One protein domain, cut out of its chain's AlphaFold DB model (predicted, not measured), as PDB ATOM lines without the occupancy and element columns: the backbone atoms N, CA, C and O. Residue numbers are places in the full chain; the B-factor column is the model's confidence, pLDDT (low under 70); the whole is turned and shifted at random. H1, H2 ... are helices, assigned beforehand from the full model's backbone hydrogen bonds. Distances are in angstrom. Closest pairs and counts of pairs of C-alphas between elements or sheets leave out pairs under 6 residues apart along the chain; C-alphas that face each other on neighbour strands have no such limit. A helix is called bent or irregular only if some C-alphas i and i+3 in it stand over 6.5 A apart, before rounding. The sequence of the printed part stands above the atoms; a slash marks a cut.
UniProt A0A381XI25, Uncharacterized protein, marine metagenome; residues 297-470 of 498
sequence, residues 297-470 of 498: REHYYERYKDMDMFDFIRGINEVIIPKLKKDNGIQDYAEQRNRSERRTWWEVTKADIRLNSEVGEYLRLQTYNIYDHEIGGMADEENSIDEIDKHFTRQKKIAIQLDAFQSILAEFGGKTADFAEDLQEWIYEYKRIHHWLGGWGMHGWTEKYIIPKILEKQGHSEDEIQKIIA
ATOM      1  N   ARG A 297      59.168  65.805 -14.082       94.88
ATOM      2  CA  ARG A 297      60.604  65.890 -14.305       94.88
ATOM      3  C   ARG A 297      60.920  66.880 -15.420       94.88
ATOM      4  O   ARG A 297      61.745  67.766 -15.225       94.88
ATOM      5  N   GLU A 298      60.272  66.735 -16.569       93.56
ATOM      6  CA  GLU A 298      60.526  67.569 -17.748       93.56
ATOM      7  C   GLU A 298      60.163  69.038 -17.506       93.56
ATOM      8  O   GLU A 298      60.903  69.937 -17.909       93.56
ATOM      9  N   HIS A 299      59.047  69.291 -16.817       91.94
ATOM     10  CA  HIS A 299      58.506  70.640 -16.660       91.94
ATOM     11  C   HIS A 299      58.982  71.370 -15.398       91.94
ATOM     12  O   HIS A 299      59.026  72.602 -15.395       91.94
ATOM     13  N   TYR A 300      59.367  70.645 -14.343       93.75
ATOM     14  CA  TYR A 300      59.817  71.242 -13.085       93.75
ATOM     15  C   TYR A 300      61.270  70.913 -12.765       93.75
ATOM     16  O   TYR A 300      62.061  71.835 -12.582       93.75
ATOM     17  N   TYR A 301      61.650  69.636 -12.699       94.94
ATOM     18  CA  TYR A 301      63.021  69.292 -12.316       94.94
ATOM     19  C   TYR A 301      64.041  69.826 -13.326       94.94
ATOM     20  O   TYR A 301      64.879  70.638 -12.957       94.94
ATOM     21  N   GLU A 302      63.954  69.459 -14.607       94.50
ATOM     22  CA  GLU A 302      64.964  69.853 -15.602       94.50
ATOM     23  C   GLU A 302      65.035  71.378 -15.779       94.50
ATOM     24  O   GLU A 302      66.103  71.919 -16.065       94.50
ATOM     25  N   ARG A 303      63.913  72.074 -15.560       93.56
ATOM     26  CA  ARG A 303      63.811  73.534 -15.653       93.56
ATOM     27  C   ARG A 303      64.395  74.263 -14.442       93.56
ATOM     28  O   ARG A 303      64.973  75.333 -14.607       93.56
ATOM     29  N   TYR A 304      64.226  73.710 -13.241       92.88
ATOM     30  CA  TYR A 304      64.566  74.374 -11.980       92.88
ATOM     31  C   TYR A 304      65.669  73.656 -11.191       92.88
ATOM     32  O   TYR A 304      65.909  74.011 -10.041       92.88
ATOM     33  N   LYS A 305      66.353  72.656 -11.762       91.75
ATOM     34  CA  LYS A 305      67.378  71.881 -11.040       91.75
ATOM     35  C   LYS A 305      68.578  72.687 -10.574       91.75
ATOM     36  O   LYS A 305      69.127  72.401  -9.517       91.75
ATOM     37  N   ASP A 306      68.924  73.719 -11.333       90.75
ATOM     38  CA  ASP A 306      70.016  74.635 -11.012       90.75
ATOM     39  C   ASP A 306      69.523  75.885 -10.255       90.75
ATOM     40  O   ASP A 306      70.319  76.767  -9.946       90.75
ATOM     41  N   MET A 307      68.217  75.983  -9.963       90.69
ATOM     42  CA  MET A 307      67.639  77.117  -9.243       90.69
ATOM     43  C   MET A 307      67.857  76.956  -7.744       90.69
ATOM     44  O   MET A 307      67.231  76.115  -7.098       90.69
ATOM     45  N   ASP A 308      68.688  77.820  -7.174       87.56
ATOM     46  CA  ASP A 308      68.818  77.923  -5.728       87.56
ATOM     47  C   ASP A 308      67.843  78.958  -5.135       87.56
ATOM     48  O   ASP A 308      67.154  79.717  -5.830       87.56
ATOM     49  N   MET A 309      67.770  78.999  -3.804       85.31
ATOM     50  CA  MET A 309      66.933  79.972  -3.096       85.31
ATOM     51  C   MET A 309      67.229  81.437  -3.475       85.31
ATOM     52  O   MET A 309      66.336  82.282  -3.388       85.31
ATOM     53  N   PHE A 310      68.457  81.768  -3.866       83.50
ATOM     54  CA  PHE A 310      68.848  83.133  -4.207       83.50
ATOM     55  C   PHE A 310      68.350  83.530  -5.590       83.50
ATOM     56  O   PHE A 310      67.753  84.601  -5.722       83.50
ATOM     57  N   ASP A 311      68.516  82.660  -6.585       90.94
ATOM     58  CA  ASP A 311      67.924  82.840  -7.910       90.94
ATOM     59  C   ASP A 311      66.406  82.966  -7.827       90.94
ATOM     60  O   ASP A 311      65.817  83.867  -8.431       90.94
ATOM     61  N   PHE A 312      65.778  82.133  -6.993       92.56
ATOM     62  CA  PHE A 312      64.349  82.219  -6.741       92.56
ATOM     63  C   PHE A 312      63.946  83.590  -6.177       92.56
ATOM     64  O   PHE A 312      63.094  84.273  -6.746       92.56
ATOM     65  N   ILE A 313      64.586  84.043  -5.090       90.19
ATOM     66  CA  ILE A 313      64.303  85.350  -4.468       90.19
ATOM     67  C   ILE A 313      64.571  86.504  -5.445       90.19
ATOM     68  O   ILE A 313      63.810  87.476  -5.465       90.19
ATOM     69  N   ARG A 314      65.618  86.416  -6.272       90.31
ATOM     70  CA  ARG A 314      65.896  87.405  -7.319       90.31
ATOM     71  C   ARG A 314      64.735  87.492  -8.308       90.31
ATOM     72  O   ARG A 314      64.243  88.596  -8.529       90.31
ATOM     73  N   GLY A 315      64.250  86.360  -8.820       93.06
ATOM     74  CA  GLY A 315      63.100  86.318  -9.732       93.06
ATOM     75  C   GLY A 315      61.818  86.892  -9.113       93.06
ATOM     76  O   GLY A 315      61.072  87.612  -9.773       93.06
ATOM     77  N   ILE A 316      61.591  86.676  -7.812       93.50
ATOM     78  CA  ILE A 316      60.504  87.344  -7.074       93.50
ATOM     79  C   ILE A 316      60.688  88.873  -7.082       93.50
ATOM     80  O   ILE A 316      59.748  89.635  -7.337       93.50
ATOM     81  N   ASN A 317      61.905  89.341  -6.799       92.19
ATOM     82  CA  ASN A 317      62.213  90.767  -6.688       92.19
ATOM     83  C   ASN A 317      62.140  91.507  -8.032       92.19
ATOM     84  O   ASN A 317      61.854  92.707  -8.033       92.19
ATOM     85  N   GLU A 318      62.330  90.818  -9.158       92.81
ATOM     86  CA  GLU A 318      62.138  91.373 -10.507       92.81
ATOM     87  C   GLU A 318      60.699  91.846 -10.754       92.81
ATOM     88  O   GLU A 318      60.489  92.765 -11.541       92.81
ATOM     89  N   VAL A 319      59.718  91.307 -10.023       93.38
ATOM     90  CA  VAL A 319      58.327  91.785 -10.056       93.38
ATOM     91  C   VAL A 319      58.065  92.827  -8.965       93.38
ATOM     92  O   VAL A 319      57.477  93.881  -9.222       93.38
ATOM     93  N   ILE A 320      58.519  92.561  -7.737       91.62
ATOM     94  CA  ILE A 320      58.222  93.407  -6.570       91.62
ATOM     95  C   ILE A 320      58.876  94.788  -6.681       91.62
ATOM     96  O   ILE A 320      58.218  95.805  -6.446       91.62
ATOM     97  N   ILE A 321      60.166  94.852  -7.025       91.69
ATOM     98  CA  ILE A 321      60.927  96.109  -7.004       91.69
ATOM     99  C   ILE A 321      60.362  97.125  -8.006       91.69
ATOM    100  O   ILE A 321      60.149  98.272  -7.598       91.69
ATOM    101  N   PRO A 322      60.087  96.776  -9.281       91.50
ATOM    102  CA  PRO A 322      59.465  97.716 -10.209       91.50
ATOM    103  C   PRO A 322      58.105  98.212  -9.724       91.50
ATOM    104  O   PRO A 322      57.827  99.403  -9.833       91.50
ATOM    105  N   LYS A 323      57.286  97.332  -9.132       90.38
ATOM    106  CA  LYS A 323      55.962  97.689  -8.610       90.38
ATOM    107  C   LYS A 323      56.038  98.684  -7.450       90.38
ATOM    108  O   LYS A 323      55.241  99.611  -7.402       90.38
ATOM    109  N   LEU A 324      57.022  98.536  -6.560       88.94
ATOM    110  CA  LEU A 324      57.277  99.487  -5.470       88.94
ATOM    111  C   LEU A 324      57.848 100.823  -5.969       88.94
ATOM    112  O   LEU A 324      57.529 101.870  -5.417       88.94
ATOM    113  N   LYS A 325      58.703 100.802  -6.998       87.69
ATOM    114  CA  LYS A 325      59.341 102.011  -7.550       87.69
ATOM    115  C   LYS A 325      58.441 102.828  -8.476       87.69
ATOM    116  O   LYS A 325      58.772 103.976  -8.762       87.69
ATOM    117  N   LYS A 326      57.381 102.228  -9.012       86.06
ATOM    118  CA  LYS A 326      56.474 102.884  -9.950       86.06
ATOM    119  C   LYS A 326      55.539 103.838  -9.203       86.06
ATOM    120  O   LYS A 326      54.927 103.445  -8.214       86.06
ATOM    121  N   ASP A 327      55.409 105.061  -9.715       81.06
ATOM    122  CA  ASP A 327      54.551 106.115  -9.159       81.06
ATOM    123  C   ASP A 327      54.821 106.335  -7.653       81.06
ATOM    124  O   ASP A 327      55.976 106.476  -7.249       81.06
ATOM    125  N   ASN A 328      53.778 106.332  -6.819       74.25
ATOM    126  CA  ASN A 328      53.873 106.408  -5.362       74.25
ATOM    127  C   ASN A 328      53.947 105.014  -4.704       74.25
ATOM    128  O   ASN A 328      53.632 104.895  -3.532       74.25
ATOM    129  N   GLY A 329      54.374 103.949  -5.394       79.12
ATOM    130  CA  GLY A 329      54.189 102.552  -4.965       79.12
ATOM    131  C   GLY A 329      54.643 102.187  -3.539       79.12
ATOM    132  O   GLY A 329      53.942 101.443  -2.854       79.12
ATOM    133  N   ILE A 330      55.771 102.719  -3.046       80.81
ATOM    134  CA  ILE A 330      56.185 102.545  -1.634       80.81
ATOM    135  C   ILE A 330      55.236 103.277  -0.692       80.81
ATOM    136  O   ILE A 330      54.881 102.748   0.358       80.81
ATOM    137  N   GLN A 331      54.844 104.491  -1.059       73.94
ATOM    138  CA  GLN A 331      53.939 105.318  -0.284       73.94
ATOM    139  C   GLN A 331      52.526 104.723  -0.303       73.94
ATOM    140  O   GLN A 331      51.944 104.583   0.754       73.94
ATOM    141  N   ASP A 332      52.037 104.204  -1.429       74.38
ATOM    142  CA  ASP A 332      50.781 103.456  -1.520       74.38
ATOM    143  C   ASP A 332      50.827 102.181  -0.661       74.38
ATOM    144  O   ASP A 332      49.880 101.887   0.061       74.38
ATOM    145  N   TYR A 333      51.936 101.436  -0.669       78.62
ATOM    146  CA  TYR A 333      52.116 100.262   0.194       78.62
ATOM    147  C   TYR A 333      52.143 100.630   1.693       78.62
ATOM    148  O   TYR A 333      51.533  99.960   2.534       78.62
ATOM    149  N   ALA A 334      52.859 101.702   2.038       69.00
ATOM    150  CA  ALA A 334      53.062 102.168   3.405       69.00
ATOM    151  C   ALA A 334      51.825 102.874   3.992       69.00
ATOM    152  O   ALA A 334      51.464 102.612   5.144       69.00
ATOM    153  N   GLU A 335      51.170 103.728   3.199       62.09
ATOM    154  CA  GLU A 335      50.032 104.581   3.557       62.09
ATOM    155  C   GLU A 335      48.675 103.885   3.452       62.09
ATOM    156  O   GLU A 335      47.716 104.427   3.997       62.09
ATOM    157  N   GLN A 336      48.560 102.705   2.827       60.62
ATOM    158  CA  GLN A 336      47.352 101.871   2.892       60.62
ATOM    159  C   GLN A 336      47.001 101.586   4.365       60.62
ATOM    160  O   GLN A 336      47.656 100.798   5.056       60.62
ATOM    161  N   ARG A 337      46.004 102.319   4.888       55.28
ATOM    162  CA  ARG A 337      45.812 102.592   6.332       55.28
ATOM    163  C   ARG A 337      45.200 101.429   7.112       55.28
ATOM    164  O   ARG A 337      44.846 101.591   8.279       55.28
ATOM    165  N   ASN A 338      45.056 100.254   6.507       65.00
ATOM    166  CA  ASN A 338      44.570  99.068   7.198       65.00
ATOM    167  C   ASN A 338      45.163  97.772   6.621       65.00
ATOM    168  O   ASN A 338      45.577  97.684   5.467       65.00
ATOM    169  N   ARG A 339      45.166  96.722   7.449       66.88
ATOM    170  CA  ARG A 339      45.672  95.379   7.117       66.88
ATOM    171  C   ARG A 339      45.025  94.771   5.860       66.88
ATOM    172  O   ARG A 339      45.627  93.899   5.240       66.88
ATOM    173  N   SER A 340      43.809  95.192   5.504       73.94
ATOM    174  CA  SER A 340      43.059  94.639   4.371       73.94
ATOM    175  C   SER A 340      43.615  95.105   3.030       73.94
ATOM    176  O   SER A 340      43.730  94.301   2.114       73.94
ATOM    177  N   GLU A 341      43.992  96.374   2.915       74.94
ATOM    178  CA  GLU A 341      44.535  96.937   1.673       74.94
ATOM    179  C   GLU A 341      45.914  96.351   1.344       74.94
ATOM    180  O   GLU A 341      46.114  95.844   0.238       74.94
ATOM    181  N   ARG A 342      46.810  96.263   2.342       77.88
ATOM    182  CA  ARG A 342      48.116  95.594   2.179       77.88
ATOM    183  C   ARG A 342      47.961  94.133   1.759       77.88
ATOM    184  O   ARG A 342      48.717  93.644   0.923       77.88
ATOM    185  N   ARG A 343      46.959  93.430   2.305       80.69
ATOM    186  CA  ARG A 343      46.634  92.058   1.889       80.69
ATOM    187  C   ARG A 343      46.257  92.013   0.409       80.69
ATOM    188  O   ARG A 343      46.816  91.196  -0.312       80.69
ATOM    189  N   THR A 344      45.368  92.893  -0.049       82.62
ATOM    190  CA  THR A 344      44.974  92.972  -1.464       82.62
ATOM    191  C   THR A 344      46.175  93.231  -2.373       82.62
ATOM    192  O   THR A 344      46.324  92.549  -3.385       82.62
ATOM    193  N   TRP A 345      47.071  94.152  -2.002       86.25
ATOM    194  CA  TRP A 345      48.298  94.405  -2.766       86.25
ATOM    195  C   TRP A 345      49.153  93.139  -2.918       86.25
ATOM    196  O   TRP A 345      49.659  92.855  -4.007       86.25
ATOM    197  N   TRP A 346      49.282  92.349  -1.848       86.81
ATOM    198  CA  TRP A 346      50.016  91.084  -1.874       86.81
ATOM    199  C   TRP A 346      49.331  89.994  -2.687       86.81
ATOM    200  O   TRP A 346      50.029  89.263  -3.383       86.81
ATOM    201  N   GLU A 347      48.003  89.883  -2.648       84.62
ATOM    202  CA  GLU A 347      47.277  88.931  -3.499       84.62
ATOM    203  C   GLU A 347      47.513  89.224  -4.987       84.62
ATOM    204  O   GLU A 347      47.905  88.328  -5.732       84.62
ATOM    205  N   VAL A 348      47.400  90.491  -5.404       86.25
ATOM    206  CA  VAL A 348      47.675  90.894  -6.796       86.25
ATOM    207  C   VAL A 348      49.139  90.647  -7.159       86.25
ATOM    208  O   VAL A 348      49.438  90.113  -8.219       86.25
ATOM    209  N   THR A 349      50.075  91.008  -6.281       89.81
ATOM    210  CA  THR A 349      51.511  90.833  -6.553       89.81
ATOM    211  C   THR A 349      51.913  89.361  -6.627       89.81
ATOM    212  O   THR A 349      52.710  88.999  -7.486       89.81
ATOM    213  N   LYS A 350      51.340  88.487  -5.789       90.75
ATOM    214  CA  LYS A 350      51.538  87.033  -5.903       90.75
ATOM    215  C   LYS A 350      51.014  86.506  -7.236       90.75
ATOM    216  O   LYS A 350      51.717  85.726  -7.872       90.75
ATOM    217  N   ALA A 351      49.832  86.946  -7.669       89.50
ATOM    218  CA  ALA A 351      49.289  86.568  -8.970       89.50
ATOM    219  C   ALA A 351      50.211  87.025 -10.116       89.50
ATOM    220  O   ALA A 351      50.543  86.216 -10.980       89.50
ATOM    221  N   ASP A 352      50.708  88.268 -10.074       90.88
ATOM    222  CA  ASP A 352      51.660  88.796 -11.064       90.88
ATOM    223  C   ASP A 352      52.938  87.950 -11.134       90.88
ATOM    224  O   ASP A 352      53.389  87.602 -12.223       90.88
ATOM    225  N   ILE A 353      53.509  87.585  -9.982       93.50
ATOM    226  CA  ILE A 353      54.693  86.722  -9.917       93.50
ATOM    227  C   ILE A 353      54.386  85.360 -10.535       93.50
ATOM    228  O   ILE A 353      55.119  84.893 -11.403       93.50
ATOM    229  N   ARG A 354      53.307  84.709 -10.098       91.25
ATOM    230  CA  ARG A 354      52.966  83.359 -10.552       91.25
ATOM    231  C   ARG A 354      52.699  83.318 -12.053       91.25
ATOM    232  O   ARG A 354      53.095  82.362 -12.712       91.25
ATOM    233  N   LEU A 355      52.028  84.324 -12.601       88.25
ATOM    234  CA  LEU A 355      51.634  84.348 -14.009       88.25
ATOM    235  C   LEU A 355      52.739  84.847 -14.943       88.25
ATOM    236  O   LEU A 355      52.862  84.324 -16.045       88.25
ATOM    237  N   ASN A 356      53.536  85.830 -14.515       87.12
ATOM    238  CA  ASN A 356      54.361  86.616 -15.438       87.12
ATOM    239  C   ASN A 356      55.872  86.555 -15.159       87.12
ATOM    240  O   ASN A 356      56.629  87.198 -15.883       87.12
ATOM    241  N   SER A 357      56.328  85.837 -14.125       91.75
ATOM    242  CA  SER A 357      57.763  85.714 -13.811       91.75
ATOM    243  C   SER A 357      58.338  84.349 -14.181       91.75
ATOM    244  O   SER A 357      57.627  83.343 -14.193       91.75
ATOM    245  N   GLU A 358      59.656  84.297 -14.399       91.38
ATOM    246  CA  GLU A 358      60.392  83.051 -14.664       91.38
ATOM    247  C   GLU A 358      60.298  82.041 -13.510       91.38
ATOM    248  O   GLU A 358      60.380  80.837 -13.731       91.38
ATOM    249  N   VAL A 359      60.079  82.522 -12.282       93.69
ATOM    250  CA  VAL A 359      59.930  81.696 -11.072       93.69
ATOM    251  C   VAL A 359      58.467  81.376 -10.751       93.69
ATOM    252  O   VAL A 359      58.175  80.730  -9.745       93.69
ATOM    253  N   GLY A 360      57.526  81.842 -11.577       92.50
ATOM    254  CA  GLY A 360      56.101  81.825 -11.272       92.50
ATOM    255  C   GLY A 360      55.504  80.422 -11.175       92.50
ATOM    256  O   GLY A 360      54.781  80.119 -10.223       92.50
ATOM    257  N   GLU A 361      55.853  79.539 -12.111       91.12
ATOM    258  CA  GLU A 361      55.458  78.125 -12.064       91.12
ATOM    259  C   GLU A 361      56.083  77.398 -10.873       91.12
ATOM    260  O   GLU A 361      55.406  76.608 -10.216       91.12
ATOM    261  N   TYR A 362      57.344  77.692 -10.550       93.81
ATOM    262  CA  TYR A 362      58.012  77.077  -9.408       93.81
ATOM    263  C   TYR A 362      57.402  77.539  -8.077       93.81
ATOM    264  O   TYR A 362      57.149  76.730  -7.181       93.81
ATOM    265  N   LEU A 363      57.041  78.823  -7.974       93.38
ATOM    266  CA  LEU A 363      56.268  79.348  -6.850       93.38
ATOM    267  C   LEU A 363      54.891  78.675  -6.758       93.38
ATOM    268  O   LEU A 363      54.453  78.358  -5.648       93.38
ATOM    269  N   ARG A 364      54.204  78.427  -7.883       91.19
ATOM    270  CA  ARG A 364      52.956  77.646  -7.889       91.19
ATOM    271  C   ARG A 364      53.187  76.230  -7.382       91.19
ATOM    272  O   ARG A 364      52.504  75.843  -6.447       91.19
ATOM    273  N   LEU A 365      54.177  75.494  -7.887       92.69
ATOM    274  CA  LEU A 365      54.488  74.140  -7.405       92.69
ATOM    275  C   LEU A 365      54.662  74.098  -5.874       92.69
ATOM    276  O   LEU A 365      54.174  73.191  -5.204       92.69
ATOM    277  N   GLN A 366      55.333  75.106  -5.312       90.19
ATOM    278  CA  GLN A 366      55.585  75.249  -3.875       90.19
ATOM    279  C   GLN A 366      54.328  75.622  -3.067       90.19
ATOM    280  O   GLN A 366      54.129  75.145  -1.945       90.19
ATOM    281  N   THR A 367      53.481  76.501  -3.611       89.62
ATOM    282  CA  THR A 367      52.435  77.211  -2.847       89.62
ATOM    283  C   THR A 367      51.009  76.948  -3.308       89.62
ATOM    284  O   THR A 367      50.099  77.504  -2.701       89.62
ATOM    285  N   TYR A 368      50.820  76.089  -4.312       89.62
ATOM    286  CA  TYR A 368      49.543  75.849  -4.979       89.62
ATOM    287  C   TYR A 368      48.385  75.672  -3.992       89.62
ATOM    288  O   TYR A 368      48.495  74.896  -3.027       89.62
ATOM    289  N   ASN A 369      47.297  76.387  -4.275       86.19
ATOM    290  CA  ASN A 369      46.009  76.312  -3.612       86.19
ATOM    291  C   ASN A 369      44.890  76.561  -4.639       86.19
ATOM    292  O   ASN A 369      44.955  77.529  -5.389       86.19
ATOM    293  N   ILE A 370      43.831  75.748  -4.623       85.94
ATOM    294  CA  ILE A 370      42.663  75.905  -5.510       85.94
ATOM    295  C   ILE A 370      42.007  77.295  -5.428       85.94
ATOM    296  O   ILE A 370      41.399  77.761  -6.386       85.94
ATOM    297  N   TYR A 371      42.139  77.981  -4.288       83.62
ATOM    298  CA  TYR A 371      41.589  79.321  -4.065       83.62
ATOM    299  C   TYR A 371      42.533  80.455  -4.484       83.62
ATOM    300  O   TYR A 371      42.227  81.624  -4.234       83.62
ATOM    301  N   ASP A 372      43.691  80.134  -5.059       80.69
ATOM    302  CA  ASP A 372      44.599  81.140  -5.589       80.69
ATOM    303  C   ASP A 372      43.934  81.891  -6.759       80.69
ATOM    304  O   ASP A 372      43.290  81.304  -7.630       80.69
ATOM    305  N   HIS A 373      44.077  83.221  -6.766       74.56
ATOM    306  CA  HIS A 373      43.344  84.121  -7.666       74.56
ATOM    307  C   HIS A 373      43.554  83.793  -9.153       74.56
ATOM    308  O   HIS A 373      42.660  84.004  -9.969       74.56
ATOM    309  N   GLU A 374      44.730  83.287  -9.522       78.44
ATOM    310  CA  GLU A 374      45.053  82.934 -10.900       78.44
ATOM    311  C   GLU A 374      44.355  81.665 -11.413       78.44
ATOM    312  O   GLU A 374      44.174  81.541 -12.621       78.44
ATOM    313  N   ILE A 375      43.925  80.750 -10.534       77.81
ATOM    314  CA  ILE A 375      43.366  79.445 -10.931       77.81
ATOM    315  C   ILE A 375      42.044  79.608 -11.678       77.81
ATOM    316  O   ILE A 375      41.825  78.965 -12.702       77.81
ATOM    317  N   GLY A 376      41.200  80.547 -11.241       72.19
ATOM    318  CA  GLY A 376      39.957  80.870 -11.945       72.19
ATOM    319  C   GLY A 376      40.171  81.420 -13.361       72.19
ATOM    320  O   GLY A 376      39.257  81.352 -14.173       72.19
ATOM    321  N   GLY A 377      41.363  81.950 -13.664       74.06
ATOM    322  CA  GLY A 377      41.740  82.413 -15.001       74.06
ATOM    323  C   GLY A 377      42.446  81.359 -15.861       74.06
ATOM    324  O   GLY A 377      42.682  81.624 -17.034       74.06
ATOM    325  N   MET A 378      42.803  80.204 -15.290       78.19
ATOM    326  CA  MET A 378      43.413  79.079 -16.012       78.19
ATOM    327  C   MET A 378      42.381  78.074 -16.524       78.19
ATOM    328  O   MET A 378      42.697  77.310 -17.427       78.19
ATOM    329  N   ALA A 379      41.181  78.052 -15.940       80.12
ATOM    330  CA  ALA A 379      40.104  77.173 -16.376       80.12
ATOM    331  C   ALA A 379      39.478  77.659 -17.688       80.12
ATOM    332  O   ALA A 379      39.196  78.849 -17.850       80.12
ATOM    333  N   ASP A 380      39.220  76.723 -18.595       83.00
ATOM    334  CA  ASP A 380      38.588  76.962 -19.891       83.00
ATOM    335  C   ASP A 380      37.583  75.845 -20.233       83.00
ATOM    336  O   ASP A 380      37.203  75.051 -19.371       83.00
ATOM    337  N   GLU A 381      37.071  75.824 -21.469       75.81
ATOM    338  CA  GLU A 381      36.119  74.794 -21.913       75.81
ATOM    339  C   GLU A 381      36.738  73.384 -21.956       75.81
ATOM    340  O   GLU A 381      35.995  72.404 -21.913       75.81
ATOM    341  N   GLU A 382      38.070  73.275 -22.026       78.81
ATOM    342  CA  GLU A 382      38.804  72.010 -22.128       78.81
ATOM    343  C   GLU A 382      39.344  71.527 -20.772       78.81
ATOM    344  O   GLU A 382      39.526  70.325 -20.595       78.81
ATOM    345  N   ASN A 383      39.569  72.433 -19.815       82.69
ATOM    346  CA  ASN A 383      40.129  72.134 -18.499       82.69
ATOM    347  C   ASN A 383      39.287  72.763 -17.387       82.69
ATOM    348  O   ASN A 383      39.340  73.970 -17.119       82.69
ATOM    349  N   SER A 384      38.543  71.921 -16.676       88.25
ATOM    350  CA  SER A 384      37.793  72.334 -15.496       88.25
ATOM    351  C   SER A 384      38.717  72.713 -14.331       88.25
ATOM    352  O   SER A 384      39.854  72.247 -14.217       88.25
ATOM    353  N   ILE A 385      38.202  73.523 -13.400       86.38
ATOM    354  CA  ILE A 385      38.914  73.870 -12.156       86.38
ATOM    355  C   ILE A 385      39.319  72.602 -11.384       86.38
ATOM    356  O   ILE A 385      40.418  72.548 -10.838       86.38
ATOM    357  N   ASP A 386      38.470  71.572 -11.379       87.50
ATOM    358  CA  ASP A 386      38.748  70.304 -10.699       87.50
ATOM    359  C   ASP A 386      39.903  69.533 -11.358       87.50
ATOM    360  O   ASP A 386      40.697  68.893 -10.666       87.50
ATOM    361  N   GLU A 387      40.027  69.575 -12.686       87.81
ATOM    362  CA  GLU A 387      41.141  68.946 -13.410       87.81
ATOM    363  C   GLU A 387      42.455  69.683 -13.163       87.81
ATOM    364  O   GLU A 387      43.476  69.050 -12.883       87.81
ATOM    365  N   ILE A 388      42.413  71.016 -13.175       87.94
ATOM    366  CA  ILE A 388      43.549  71.870 -12.820       87.94
ATOM    367  C   ILE A 388      43.997  71.585 -11.383       87.94
ATOM    368  O   ILE A 388      45.193  71.417 -11.125       87.94
ATOM    369  N   ASP A 389      43.046  71.466 -10.453       90.06
ATOM    370  CA  ASP A 389      43.346  71.176  -9.055       90.06
ATOM    371  C   ASP A 389      43.976  69.806  -8.859       90.06
ATOM    372  O   ASP A 389      45.012  69.689  -8.196       90.06
ATOM    373  N   LYS A 390      43.414  68.777  -9.496       88.62
ATOM    374  CA  LYS A 390      43.994  67.431  -9.495       88.62
ATOM    375  C   LYS A 390      45.409  67.440 -10.061       88.62
ATOM    376  O   LYS A 390      46.301  66.848  -9.447       88.62
ATOM    377  N   HIS A 391      45.628  68.127 -11.182       89.25
ATOM    378  CA  HIS A 391      46.936  68.228 -11.817       89.25
ATOM    379  C   HIS A 391      47.963  68.867 -10.876       89.25
ATOM    380  O   HIS A 391      48.947  68.220 -10.514       89.25
ATOM    381  N   PHE A 392      47.744  70.104 -10.422       89.31
ATOM    382  CA  PHE A 392      48.736  70.804  -9.600       89.31
ATOM    383  C   PHE A 392      48.913  70.176  -8.216       89.31
ATOM    384  O   PHE A 392      50.037  70.118  -7.708       89.31
ATOM    385  N   THR A 393      47.845  69.631  -7.626       89.75
ATOM    386  CA  THR A 393      47.948  68.838  -6.396       89.75
ATOM    387  C   THR A 393      48.850  67.625  -6.605       89.75
ATOM    388  O   THR A 393      49.699  67.346  -5.755       89.75
ATOM    389  N   ARG A 394      48.722  66.922  -7.738       91.31
ATOM    390  CA  ARG A 394      49.599  65.797  -8.085       91.31
ATOM    391  C   ARG A 394      51.052  66.245  -8.242       91.31
ATOM    392  O   ARG A 394      51.916  65.660  -7.598       91.31
ATOM    393  N   GLN A 395      51.315  67.305  -9.009       93.25
ATOM    394  CA  GLN A 395      52.675  67.829  -9.214       93.25
ATOM    395  C   GLN A 395      53.349  68.202  -7.886       93.25
ATOM    396  O   GLN A 395      54.498  67.841  -7.627       93.25
ATOM    397  N   LYS A 396      52.608  68.871  -6.995       91.06
ATOM    398  CA  LYS A 396      53.088  69.223  -5.656       91.06
ATOM    399  C   LYS A 396      53.366  67.990  -4.795       91.06
ATOM    400  O   LYS A 396      54.378  67.959  -4.101       91.06
ATOM    401  N   LYS A 397      52.499  66.971  -4.836       90.31
ATOM    402  CA  LYS A 397      52.724  65.705  -4.119       90.31
ATOM    403  C   LYS A 397      53.991  64.999  -4.602       90.31
ATOM    404  O   LYS A 397      54.766  64.560  -3.759       90.31
ATOM    405  N   ILE A 398      54.223  64.946  -5.917       93.88
ATOM    406  CA  ILE A 398      55.446  64.369  -6.498       93.88
ATOM    407  C   ILE A 398      56.682  65.076  -5.938       93.88
ATOM    408  O   ILE A 398      57.559  64.410  -5.403       93.88
ATOM    409  N   ALA A 399      56.714  66.413  -5.968       92.12
ATOM    410  CA  ALA A 399      57.841  67.204  -5.463       92.12
ATOM    411  C   ALA A 399      58.154  66.973  -3.970       92.12
ATOM    412  O   ALA A 399      59.294  67.147  -3.539       92.12
ATOM    413  N   ILE A 400      57.147  66.609  -3.171       87.56
ATOM    414  CA  ILE A 400      57.295  66.367  -1.730       87.56
ATOM    415  C   ILE A 400      57.722  64.922  -1.438       87.56
ATOM    416  O   ILE A 400      58.496  64.715  -0.508       87.56
ATOM    417  N   GLN A 401      57.246  63.959  -2.230       89.62
ATOM    418  CA  GLN A 401      57.483  62.518  -2.063       89.62
ATOM    419  C   GLN A 401      58.570  61.994  -3.021       89.62
ATOM    420  O   GLN A 401      58.483  60.881  -3.542       89.62
ATOM    421  N   LEU A 402      59.579  62.818  -3.322       92.06
ATOM    422  CA  LEU A 402      60.665  62.446  -4.237       92.06
ATOM    423  C   LEU A 402      61.552  61.317  -3.700       92.06
ATOM    424  O   LEU A 402      62.200  60.634  -4.488       92.06
ATOM    425  N   ASP A 403      61.550  61.090  -2.388       89.88
ATOM    426  CA  ASP A 403      62.242  59.977  -1.740       89.88
ATOM    427  C   ASP A 403      61.754  58.612  -2.245       89.88
ATOM    428  O   ASP A 403      62.567  57.698  -2.397       89.88
ATOM    429  N   ALA A 404      60.472  58.493  -2.604       93.62
ATOM    430  CA  ALA A 404      59.936  57.291  -3.235       93.62
ATOM    431  C   ALA A 404      60.615  56.998  -4.580       93.62
ATOM    432  O   ALA A 404      61.132  55.907  -4.823       93.62
ATOM    433  N   PHE A 405      60.681  58.011  -5.443       95.00
ATOM    434  CA  PHE A 405      61.291  57.903  -6.767       95.00
ATOM    435  C   PHE A 405      62.794  57.653  -6.676       95.00
ATOM    436  O   PHE A 405      63.314  56.814  -7.405       95.00
ATOM    437  N   GLN A 406      63.482  58.335  -5.759       94.12
ATOM    438  CA  GLN A 406      64.905  58.118  -5.494       94.12
ATOM    439  C   GLN A 406      65.192  56.683  -5.075       94.12
ATOM    440  O   GLN A 406      66.075  56.054  -5.650       94.12
ATOM    441  N   SER A 407      64.435  56.164  -4.106       93.94
ATOM    442  CA  SER A 407      64.643  54.817  -3.570       93.94
ATOM    443  C   SER A 407      64.428  53.753  -4.647       93.94
ATOM    444  O   SER A 407      65.236  52.839  -4.783       93.94
ATOM    445  N   ILE A 408      63.399  53.922  -5.484       96.25
ATOM    446  CA  ILE A 408      63.135  53.035  -6.624       96.25
ATOM    447  C   ILE A 408      64.243  53.135  -7.682       96.25
ATOM    448  O   ILE A 408      64.718  52.113  -8.173       96.25
ATOM    449  N   LEU A 409      64.671  54.347  -8.048       95.75
ATOM    450  CA  LEU A 409      65.711  54.554  -9.061       95.75
ATOM    451  C   LEU A 409      67.083  54.041  -8.605       95.75
ATOM    452  O   LEU A 409      67.846  53.544  -9.432       95.75
ATOM    453  N   ALA A 410      67.374  54.106  -7.305       94.00
ATOM    454  CA  ALA A 410      68.620  53.625  -6.712       94.00
ATOM    455  C   ALA A 410      68.806  52.099  -6.819       94.00
ATOM    456  O   ALA A 410      69.931  51.612  -6.700       94.00
ATOM    457  N   GLU A 411      67.742  51.335  -7.097       94.06
ATOM    458  CA  GLU A 411      67.848  49.901  -7.410       94.06
ATOM    459  C   GLU A 411      68.606  49.638  -8.720       94.06
ATOM    460  O   GLU A 411      69.094  48.529  -8.953       94.06
ATOM    461  N   PHE A 412      68.721  50.649  -9.581       94.44
ATOM    462  CA  PHE A 412      69.371  50.553 -10.879       94.44
ATOM    463  C   PHE A 412      70.705  51.305 -10.878       94.44
ATOM    464  O   PHE A 412      70.817  52.415 -10.373       94.44
ATOM    465  N   GLY A 413      71.735  50.724 -11.496       91.06
ATOM    466  CA  GLY A 413      73.061  51.347 -11.582       91.06
ATOM    467  C   GLY A 413      73.218  52.383 -12.707       91.06
ATOM    468  O   GLY A 413      72.360  52.552 -13.574       91.06
ATOM    469  N   GLY A 414      74.385  53.034 -12.742       92.44
ATOM    470  CA  GLY A 414      74.771  53.980 -13.796       92.44
ATOM    471  C   GLY A 414      73.971  55.281 -13.744       92.44
ATOM    472  O   GLY A 414      73.667  55.771 -12.663       92.44
ATOM    473  N   LYS A 415      73.577  55.807 -14.912       90.44
ATOM    474  CA  LYS A 415      72.867  57.097 -15.033       90.44
ATOM    475  C   LYS A 415      71.598  57.199 -14.182       90.44
ATOM    476  O   LYS A 415      71.178  58.301 -13.854       90.44
ATOM    477  N   THR A 416      70.957  56.069 -13.893       91.44
ATOM    478  CA  THR A 416      69.746  56.026 -13.073       91.44
ATOM    479  C   THR A 416      70.061  56.305 -11.604       91.44
ATOM    480  O   THR A 416      69.376  57.121 -10.993       91.44
ATOM    481  N   ALA A 417      71.132  55.706 -11.072       89.94
ATOM    482  CA  ALA A 417      71.642  56.013  -9.738       89.94
ATOM    483  C   ALA A 417      72.147  57.460  -9.654       89.94
ATOM    484  O   ALA A 417      71.778  58.166  -8.723       89.94
ATOM    485  N   ASP A 418      72.901  57.924 -10.660       91.88
ATOM    486  CA  ASP A 418      73.390  59.311 -10.711       91.88
ATOM    487  C   ASP A 418      72.217  60.310 -10.631       91.88
ATOM    488  O   ASP A 418      72.230  61.258  -9.851       91.88
ATOM    489  N   PHE A 419      71.141  60.058 -11.386       92.75
ATOM    490  CA  PHE A 419      69.936  60.887 -11.337       92.75
ATOM    491  C   PHE A 419      69.211  60.811  -9.982       92.75
ATOM    492  O   PHE A 419      68.687  61.821  -9.511       92.75
ATOM    493  N   ALA A 420      69.181  59.641  -9.339       91.56
ATOM    494  CA  ALA A 420      68.615  59.500  -8.000       91.56
ATOM    495  C   ALA A 420      69.381  60.348  -6.968       91.56
ATOM    496  O   ALA A 420      68.753  60.996  -6.129       91.56
ATOM    497  N   GLU A 421      70.714  60.398  -7.064       89.56
ATOM    498  CA  GLU A 421      71.552  61.280  -6.243       89.56
ATOM    499  C   GLU A 421      71.266  62.763  -6.539       89.56
ATOM    500  O   GLU A 421      71.022  63.540  -5.614       89.56
ATOM    501  N   ASP A 422      71.188  63.156  -7.813       90.00
ATOM    502  CA  ASP A 422      70.905  64.545  -8.202       90.00
ATOM    503  C   ASP A 422      69.526  65.039  -7.716       90.00
ATOM    504  O   ASP A 422      69.355  66.214  -7.367       90.00
ATOM    505  N   LEU A 423      68.518  64.161  -7.655       91.81
ATOM    506  CA  LEU A 423      67.215  64.502  -7.074       91.81
ATOM    507  C   LEU A 423      67.343  64.905  -5.595       91.81
ATOM    508  O   LEU A 423      66.522  65.680  -5.102       91.81
ATOM    509  N   GLN A 424      68.325  64.377  -4.858       85.56
ATOM    510  CA  GLN A 424      68.475  64.643  -3.425       85.56
ATOM    511  C   GLN A 424      68.878  66.094  -3.179       85.56
ATOM    512  O   GLN A 424      68.291  66.762  -2.323       85.56
ATOM    513  N   GLU A 425      69.810  66.601  -3.980       84.31
ATOM    514  CA  GLU A 425      70.206  68.010  -3.960       84.31
ATOM    515  C   GLU A 425      69.018  68.925  -4.281       84.31
ATOM    516  O   GLU A 425      68.776  69.913  -3.580       84.31
ATOM    517  N   TRP A 426      68.195  68.540  -5.259       89.75
ATOM    518  CA  TRP A 426      66.974  69.274  -5.582       89.75
ATOM    519  C   TRP A 426      65.989  69.342  -4.412       89.75
ATOM    520  O   TRP A 426      65.466  70.415  -4.103       89.75
ATOM    521  N   ILE A 427      65.744  68.218  -3.723       86.06
ATOM    522  CA  ILE A 427      64.860  68.171  -2.546       86.06
ATOM    523  C   ILE A 427      65.329  69.162  -1.479       86.06
ATOM    524  O   ILE A 427      64.493  69.804  -0.834       86.06
ATOM    525  N   TYR A 428      66.641  69.279  -1.257       82.81
ATOM    526  CA  TYR A 428      67.178  70.197  -0.258       82.81
ATOM    527  C   TYR A 428      66.864  71.654  -0.594       82.81
ATOM    528  O   TYR A 428      66.323  72.363   0.262       82.81
ATOM    529  N   GLU A 429      67.132  72.094  -1.825       85.44
ATOM    530  CA  GLU A 429      66.816  73.466  -2.241       85.44
ATOM    531  C   GLU A 429      65.300  73.707  -2.312       85.44
ATOM    532  O   GLU A 429      64.820  74.727  -1.806       85.44
ATOM    533  N   TYR A 430      64.510  72.737  -2.787       88.62
ATOM    534  CA  TYR A 430      63.047  72.825  -2.770       88.62
ATOM    535  C   TYR A 430      62.510  73.043  -1.351       88.62
ATOM    536  O   TYR A 430      61.749  73.987  -1.119       88.62
ATOM    537  N   LYS A 431      62.942  72.226  -0.377       82.62
ATOM    538  CA  LYS A 431      62.548  72.348   1.040       82.62
ATOM    539  C   LYS A 431      63.023  73.659   1.657       82.62
ATOM    540  O   LYS A 431      62.306  74.249   2.466       82.62
ATOM    541  N   ARG A 432      64.213  74.132   1.286       81.88
ATOM    542  CA  ARG A 432      64.762  75.411   1.753       81.88
ATOM    543  C   ARG A 432      63.900  76.587   1.292       81.88
ATOM    544  O   ARG A 432      63.528  77.423   2.117       81.88
ATOM    545  N   ILE A 433      63.531  76.619   0.013       87.31
ATOM    546  CA  ILE A 433      62.628  77.633  -0.550       87.31
ATOM    547  C   ILE A 433      61.238  77.525   0.081       87.31
ATOM    548  O   ILE A 433      60.680  78.540   0.503       87.31
ATOM    549  N   HIS A 434      60.715  76.307   0.243       85.88
ATOM    550  CA  HIS A 434      59.438  76.059   0.912       85.88
ATOM    551  C   HIS A 434      59.414  76.629   2.334       85.88
ATOM    552  O   HIS A 434      58.475  77.316   2.736       85.88
ATOM    553  N   HIS A 435      60.480  76.377   3.098       79.88
ATOM    554  CA  HIS A 435      60.626  76.872   4.460       79.88
ATOM    555  C   HIS A 435      60.686  78.403   4.505       79.88
ATOM    556  O   HIS A 435      60.033  79.021   5.347       79.88
ATOM    557  N   TRP A 436      61.423  79.025   3.579       84.25
ATOM    558  CA  TRP A 436      61.457  80.482   3.459       84.25
ATOM    559  C   TRP A 436      60.062  81.052   3.177       84.25
ATOM    560  O   TRP A 436      59.632  81.965   3.885       84.25
ATOM    561  N   LEU A 437      59.333  80.470   2.214       85.88
ATOM    562  CA  LEU A 437      57.965  80.856   1.853       85.88
ATOM    563  C   LEU A 437      56.984  80.731   3.030       85.88
ATOM    564  O   LEU A 437      56.154  81.621   3.212       85.88
ATOM    565  N   GLY A 438      57.086  79.661   3.827       76.75
ATOM    566  CA  GLY A 438      56.216  79.405   4.983       76.75
ATOM    567  C   GLY A 438      56.532  80.234   6.236       76.75
ATOM    568  O   GLY A 438      55.687  80.338   7.124       76.75
ATOM    569  N   GLY A 439      57.732  80.814   6.326       74.25
ATOM    570  CA  GLY A 439      58.145  81.698   7.415       74.25
ATOM    571  C   GLY A 439      57.696  83.148   7.203       74.25
ATOM    572  O   GLY A 439      56.520  83.450   7.027       74.25
ATOM    573  N   TRP A 440      58.652  84.081   7.227       70.31
ATOM    574  CA  TRP A 440      58.384  85.485   6.883       70.31
ATOM    575  C   TRP A 440      58.114  85.679   5.380       70.31
ATOM    576  O   TRP A 440      57.490  86.676   5.010       70.31
ATOM    577  N   GLY A 441      58.558  84.734   4.542       80.56
ATOM    578  CA  GLY A 441      58.277  84.666   3.111       80.56
ATOM    579  C   GLY A 441      58.614  85.933   2.336       80.56
ATOM    580  O   GLY A 441      59.392  86.787   2.766       80.56
ATOM    581  N   MET A 442      57.957  86.066   1.186       87.75
ATOM    582  CA  MET A 442      58.065  87.241   0.320       87.75
ATOM    583  C   MET A 442      57.656  88.527   1.053       87.75
ATOM    584  O   MET A 442      58.298  89.559   0.889       87.75
ATOM    585  N   HIS A 443      56.626  88.458   1.904       83.81
ATOM    586  CA  HIS A 443      56.093  89.616   2.621       83.81
ATOM    587  C   HIS A 443      57.111  90.237   3.570       83.81
ATOM    588  O   HIS A 443      57.493  91.399   3.432       83.81
ATOM    589  N   GLY A 444      57.572  89.451   4.541       78.69
ATOM    590  CA  GLY A 444      58.549  89.918   5.507       78.69
ATOM    591  C   GLY A 444      59.894  90.213   4.855       78.69
ATOM    592  O   GLY A 444      60.571  91.132   5.305       78.69
ATOM    593  N   TRP A 445      60.264  89.506   3.782       81.81
ATOM    594  CA  TRP A 445      61.448  89.853   2.998       81.81
ATOM    595  C   TRP A 445      61.351  91.269   2.417       81.81
ATOM    596  O   TRP A 445      62.247  92.095   2.611       81.81
ATOM    597  N   THR A 446      60.230  91.586   1.775       85.06
ATOM    598  CA  THR A 446      60.007  92.901   1.177       85.06
ATOM    599  C   THR A 446      59.981  94.017   2.217       85.06
ATOM    600  O   THR A 446      60.659  95.029   2.045       85.06
ATOM    601  N   GLU A 447      59.262  93.827   3.324       80.12
ATOM    602  CA  GLU A 447      59.130  94.853   4.364       80.12
ATOM    603  C   GLU A 447      60.413  95.083   5.154       80.12
ATOM    604  O   GLU A 447      60.750  96.221   5.474       80.12
ATOM    605  N   LYS A 448      61.147  94.018   5.483       75.88
ATOM    606  CA  LYS A 448      62.318  94.134   6.360       75.88
ATOM    607  C   LYS A 448      63.574  94.552   5.618       75.88
ATOM    608  O   LYS A 448      64.504  95.052   6.264       75.88
ATOM    609  N   TYR A 449      63.616  94.337   4.302       77.56
ATOM    610  CA  TYR A 449      64.861  94.396   3.544       77.56
ATOM    611  C   TYR A 449      64.748  95.175   2.240       77.56
ATOM    612  O   TYR A 449      65.519  96.114   2.053       77.56
ATOM    613  N   ILE A 450      63.774  94.867   1.378       84.69
ATOM    614  CA  ILE A 450      63.647  95.543   0.077       84.69
ATOM    615  C   ILE A 450      63.242  97.010   0.245       84.69
ATOM    616  O   ILE A 450      63.954  97.896  -0.226       84.69
ATOM    617  N   ILE A 451      62.141  97.287   0.950       85.06
ATOM    618  CA  ILE A 451      61.645  98.658   1.151       85.06
ATOM    619  C   ILE A 451      62.689  99.534   1.868       85.06
ATOM    620  O   ILE A 451      63.031 100.586   1.322       85.06
ATOM    621  N   PRO A 452      63.276  99.117   3.013       83.12
ATOM    622  CA  PRO A 452      64.337  99.881   3.662       83.12
ATOM    623  C   PRO A 452      65.509 100.208   2.749       83.12
ATOM    624  O   PRO A 452      66.003 101.326   2.774       83.12
ATOM    625  N   LYS A 453      65.950  99.255   1.922       84.25
ATOM    626  CA  LYS A 453      67.097  99.462   1.034       84.25
ATOM    627  C   LYS A 453      66.785 100.406  -0.115       84.25
ATOM    628  O   LYS A 453      67.666 101.153  -0.535       84.25
ATOM    629  N   ILE A 454      65.549 100.409  -0.614       86.38
ATOM    630  CA  ILE A 454      65.115 101.411  -1.591       86.38
ATOM    631  C   ILE A 454      65.102 102.806  -0.947       86.38
ATOM    632  O   ILE A 454      65.673 103.727  -1.525       86.38
ATOM    633  N   LEU A 455      64.526 102.948   0.251       85.06
ATOM    634  CA  LEU A 455      64.446 104.225   0.974       85.06
ATOM    635  C   LEU A 455      65.830 104.754   1.396       85.06
ATOM    636  O   LEU A 455      66.113 105.939   1.246       85.06
ATOM    637  N   GLU A 456      66.730 103.878   1.851       84.94
ATOM    638  CA  GLU A 456      68.126 104.222   2.158       84.94
ATOM    639  C   GLU A 456      68.842 104.758   0.908       84.94
ATOM    640  O   GLU A 456      69.485 105.804   0.958       84.94
ATOM    641  N   LYS A 457      68.669 104.101  -0.251       86.56
ATOM    642  CA  LYS A 457      69.203 104.583  -1.542       86.56
ATOM    643  C   LYS A 457      68.569 105.906  -1.995       86.56
ATOM    644  O   LYS A 457      69.188 106.626  -2.773       86.56
ATOM    645  N   GLN A 458      67.364 106.230  -1.523       87.12
ATOM    646  CA  GLN A 458      66.693 107.520  -1.733       87.12
ATOM    647  C   GLN A 458      67.127 108.598  -0.718       87.12
ATOM    648  O   GLN A 458      66.716 109.747  -0.849       87.12
ATOM    649  N   GLY A 459      67.986 108.258   0.250       88.38
ATOM    650  CA  GLY A 459      68.561 109.194   1.220       88.38
ATOM    651  C   GLY A 459      67.809 109.304   2.547       88.38
ATOM    652  O   GLY A 459      68.143 110.182   3.342       88.38
ATOM    653  N   HIS A 460      66.825 108.439   2.812       85.06
ATOM    654  CA  HIS A 460      66.121 108.417   4.095       85.06
ATOM    655  C   HIS A 460      67.007 107.865   5.219       85.06
ATOM    656  O   HIS A 460      67.710 106.865   5.054       85.06
ATOM    657  N   SER A 461      66.931 108.494   6.389       86.69
ATOM    658  CA  SER A 461      67.522 107.995   7.631       86.69
ATOM    659  C   SER A 461      66.757 106.785   8.176       86.69
ATOM    660  O   SER A 461      65.578 106.587   7.889       86.69
ATOM    661  N   GLU A 462      67.412 105.984   9.017       77.94
ATOM    662  CA  GLU A 462      66.800 104.804   9.648       77.94
ATOM    663  C   GLU A 462      65.512 105.154  10.425       77.94
ATOM    664  O   GLU A 462      64.525 104.421  10.348       77.94
ATOM    665  N   ASP A 463      65.473 106.308  11.098       80.31
ATOM    666  CA  ASP A 463      64.290 106.779  11.830       80.31
ATOM    667  C   ASP A 463      63.125 107.141  10.891       80.31
ATOM    668  O   ASP A 463      61.956 106.931  11.227       80.31
ATOM    669  N   GLU A 464      63.418 107.693   9.710       81.50
ATOM    670  CA  GLU A 464      62.410 107.984   8.683       81.50
ATOM    671  C   GLU A 464      61.879 106.693   8.057       81.50
ATOM    672  O   GLU A 464      60.668 106.536   7.911       81.50
ATOM    673  N   ILE A 465      62.765 105.738   7.766       81.50
ATOM    674  CA  ILE A 465      62.408 104.417   7.240       81.50
ATOM    675  C   ILE A 465      61.455 103.691   8.197       81.50
ATOM    676  O   ILE A 465      60.428 103.163   7.766       81.50
ATOM    677  N   GLN A 466      61.750 103.696   9.500       75.81
ATOM    678  CA  GLN A 466      60.906 103.035  10.499       75.81
ATOM    679  C   GLN A 466      59.513 103.672  10.594       75.81
ATOM    680  O   GLN A 466      58.517 102.948  10.643       75.81
ATOM    681  N   LYS A 467      59.422 105.006  10.525       76.50
ATOM    682  CA  LYS A 467      58.133 105.722  10.495       76.50
ATOM    683  C   LYS A 467      57.305 105.405   9.251       76.50
ATOM    684  O   LYS A 467      56.084 105.351   9.347       76.50
ATOM    685  N   ILE A 468      57.952 105.196   8.103       76.69
ATOM    686  CA  ILE A 468      57.272 104.855   6.845       76.69
ATOM    687  C   ILE A 468      56.731 103.417   6.893       76.69
ATOM    688  O   ILE A 468      55.591 103.174   6.513       76.69
ATOM    689  N   ILE A 469      57.515 102.453   7.382       72.38
ATOM    690  CA  ILE A 469      57.147 101.026   7.330       72.38
ATOM    691  C   ILE A 469      56.141 100.647   8.429       72.38
ATOM    692  O   ILE A 469      55.194  99.891   8.175       72.38
ATOM    693  N   ALA A 470      56.314 101.193   9.635       67.88
ATOM    694  CA  ALA A 470      55.502 100.886  10.811       67.88
ATOM    695  C   ALA A 470      54.912 102.160  11.462       67.88
ATOM    696  O   ALA A 470      55.188 102.445  12.626       67.88
TER     697      ALA A 470
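Overview. This is residues 297 to 470 of the 498 residues of an uncharacterized protein of marine metagenome (UniProt A0A381XI25). This is a loose, flat array of crossed helices, drawn out along one direction by the long helix H8 and H9 after it. At one end H7 folds back on H8 as a hairpin, at the other H2, H3, H4, H9 and H10 form a crossed cluster, and H5 lies in the middle; H6 runs across the long direction, from the loop of residues 368 to 384 at its far end in toward H5 and H8. The printed part has 174 residues with ten named helices, H1 to H10 in order, and no named strand; the class is all helix, with mostly crossed packing. The whole is loose, with a radius of gyration of the C-alphas of 19.3 A, and spans 61 by 40 by 21 A.

Along the chain. H1 holds residues 297 to 304 and begins with C-alpha 297 at (60.604, 65.890, -14.305). It is only just irregular: C-alphas 299 and 302 are 6.6 A apart. H2, residues 309 to 325, is 23.7 A long from first to last C-alpha and has a kink of 33 degrees near residue 319. H3 is residues 329 to 335, and H4, residues 339 to 356, is 25.7 A long. H5 holds residues 360 to 367. H6, residues 385 to 400, is 22.4 A long, and H7 holds residues 402 to 409. H8, residues 415 to 438, is the longest helix at 34.3 A; its C-alpha 415 is at (72.867, 57.097, -15.033). H9, residues 441 to 457, is 23.2 A long and only just irregular, with C-alphas 448 and 451 6.9 A apart. H10, residues 462 to 469, ends with C-alpha 469 at (57.147, 101.026, 7.330).

Arrangement. H2 is the hub, touching four other helices. With residues 316 to 320 alone it touches H4, opposite ways at a steep tilt of 61 degrees; the closest C-alphas are those of Val 319 and Ile 353, 6.2 A apart. It touches H9 at a steep tilt of 57 degrees, the same way, closest at the C-alphas of Ile 321 and Ile 450, 7.6 A. With residues 309 to 312 alone it touches H8, closest at the C-alphas of Met 309 and Ile 433, 5.5 A. H2 and H3 only just touch, with 3 pairs of C-alphas within 8 A, and only at the corner; their closest C-alphas are those of Leu 324 and Ile 330, 5.0 A apart. H10 touches H3, closest at the C-alphas of Ala 334 and Ile 469, 5.8 A, and H9, closest at those of Pro 452 and Ile 465, 6.1 A. H4 and H5 touch only at the corner, with the C-alphas of Arg 354 and Gly 360 3.6 A apart. H5 and H6 touch, about perpendicular at 77 degrees, closest at the C-alphas of Leu 365 and Lys 396, 5.4 A. H7 and H8 are a helical hairpin at a shallow tilt of 3 degrees, closest at the C-alphas of Gln 406 and Ala 420, 4.7 A. H1 touches no helix; it is close to but not clearly touching H5, with the C-alphas of Tyr 300 and Tyr 362 7.1 A apart. H7 and H10 are apart. Every O i to N i+4 pair is within hydrogen-bond range in H3, H4, H5, H6, H7 and H10; in H1 it is 2 of 4, in H2 11 of 13, in H8 18 of 20 and in H9 11 of 13.

Size, cuts and confidence. The two C-alphas farthest apart are those of Gly 413 and Glu 464, at 61.1 A. The printed part has no cut. The link from H5 to H6, 17 residues, is long; the other links are tight. The mean pLDDT of the printed part is 85.7; residues 334 to 339 and residue 470 are under 70.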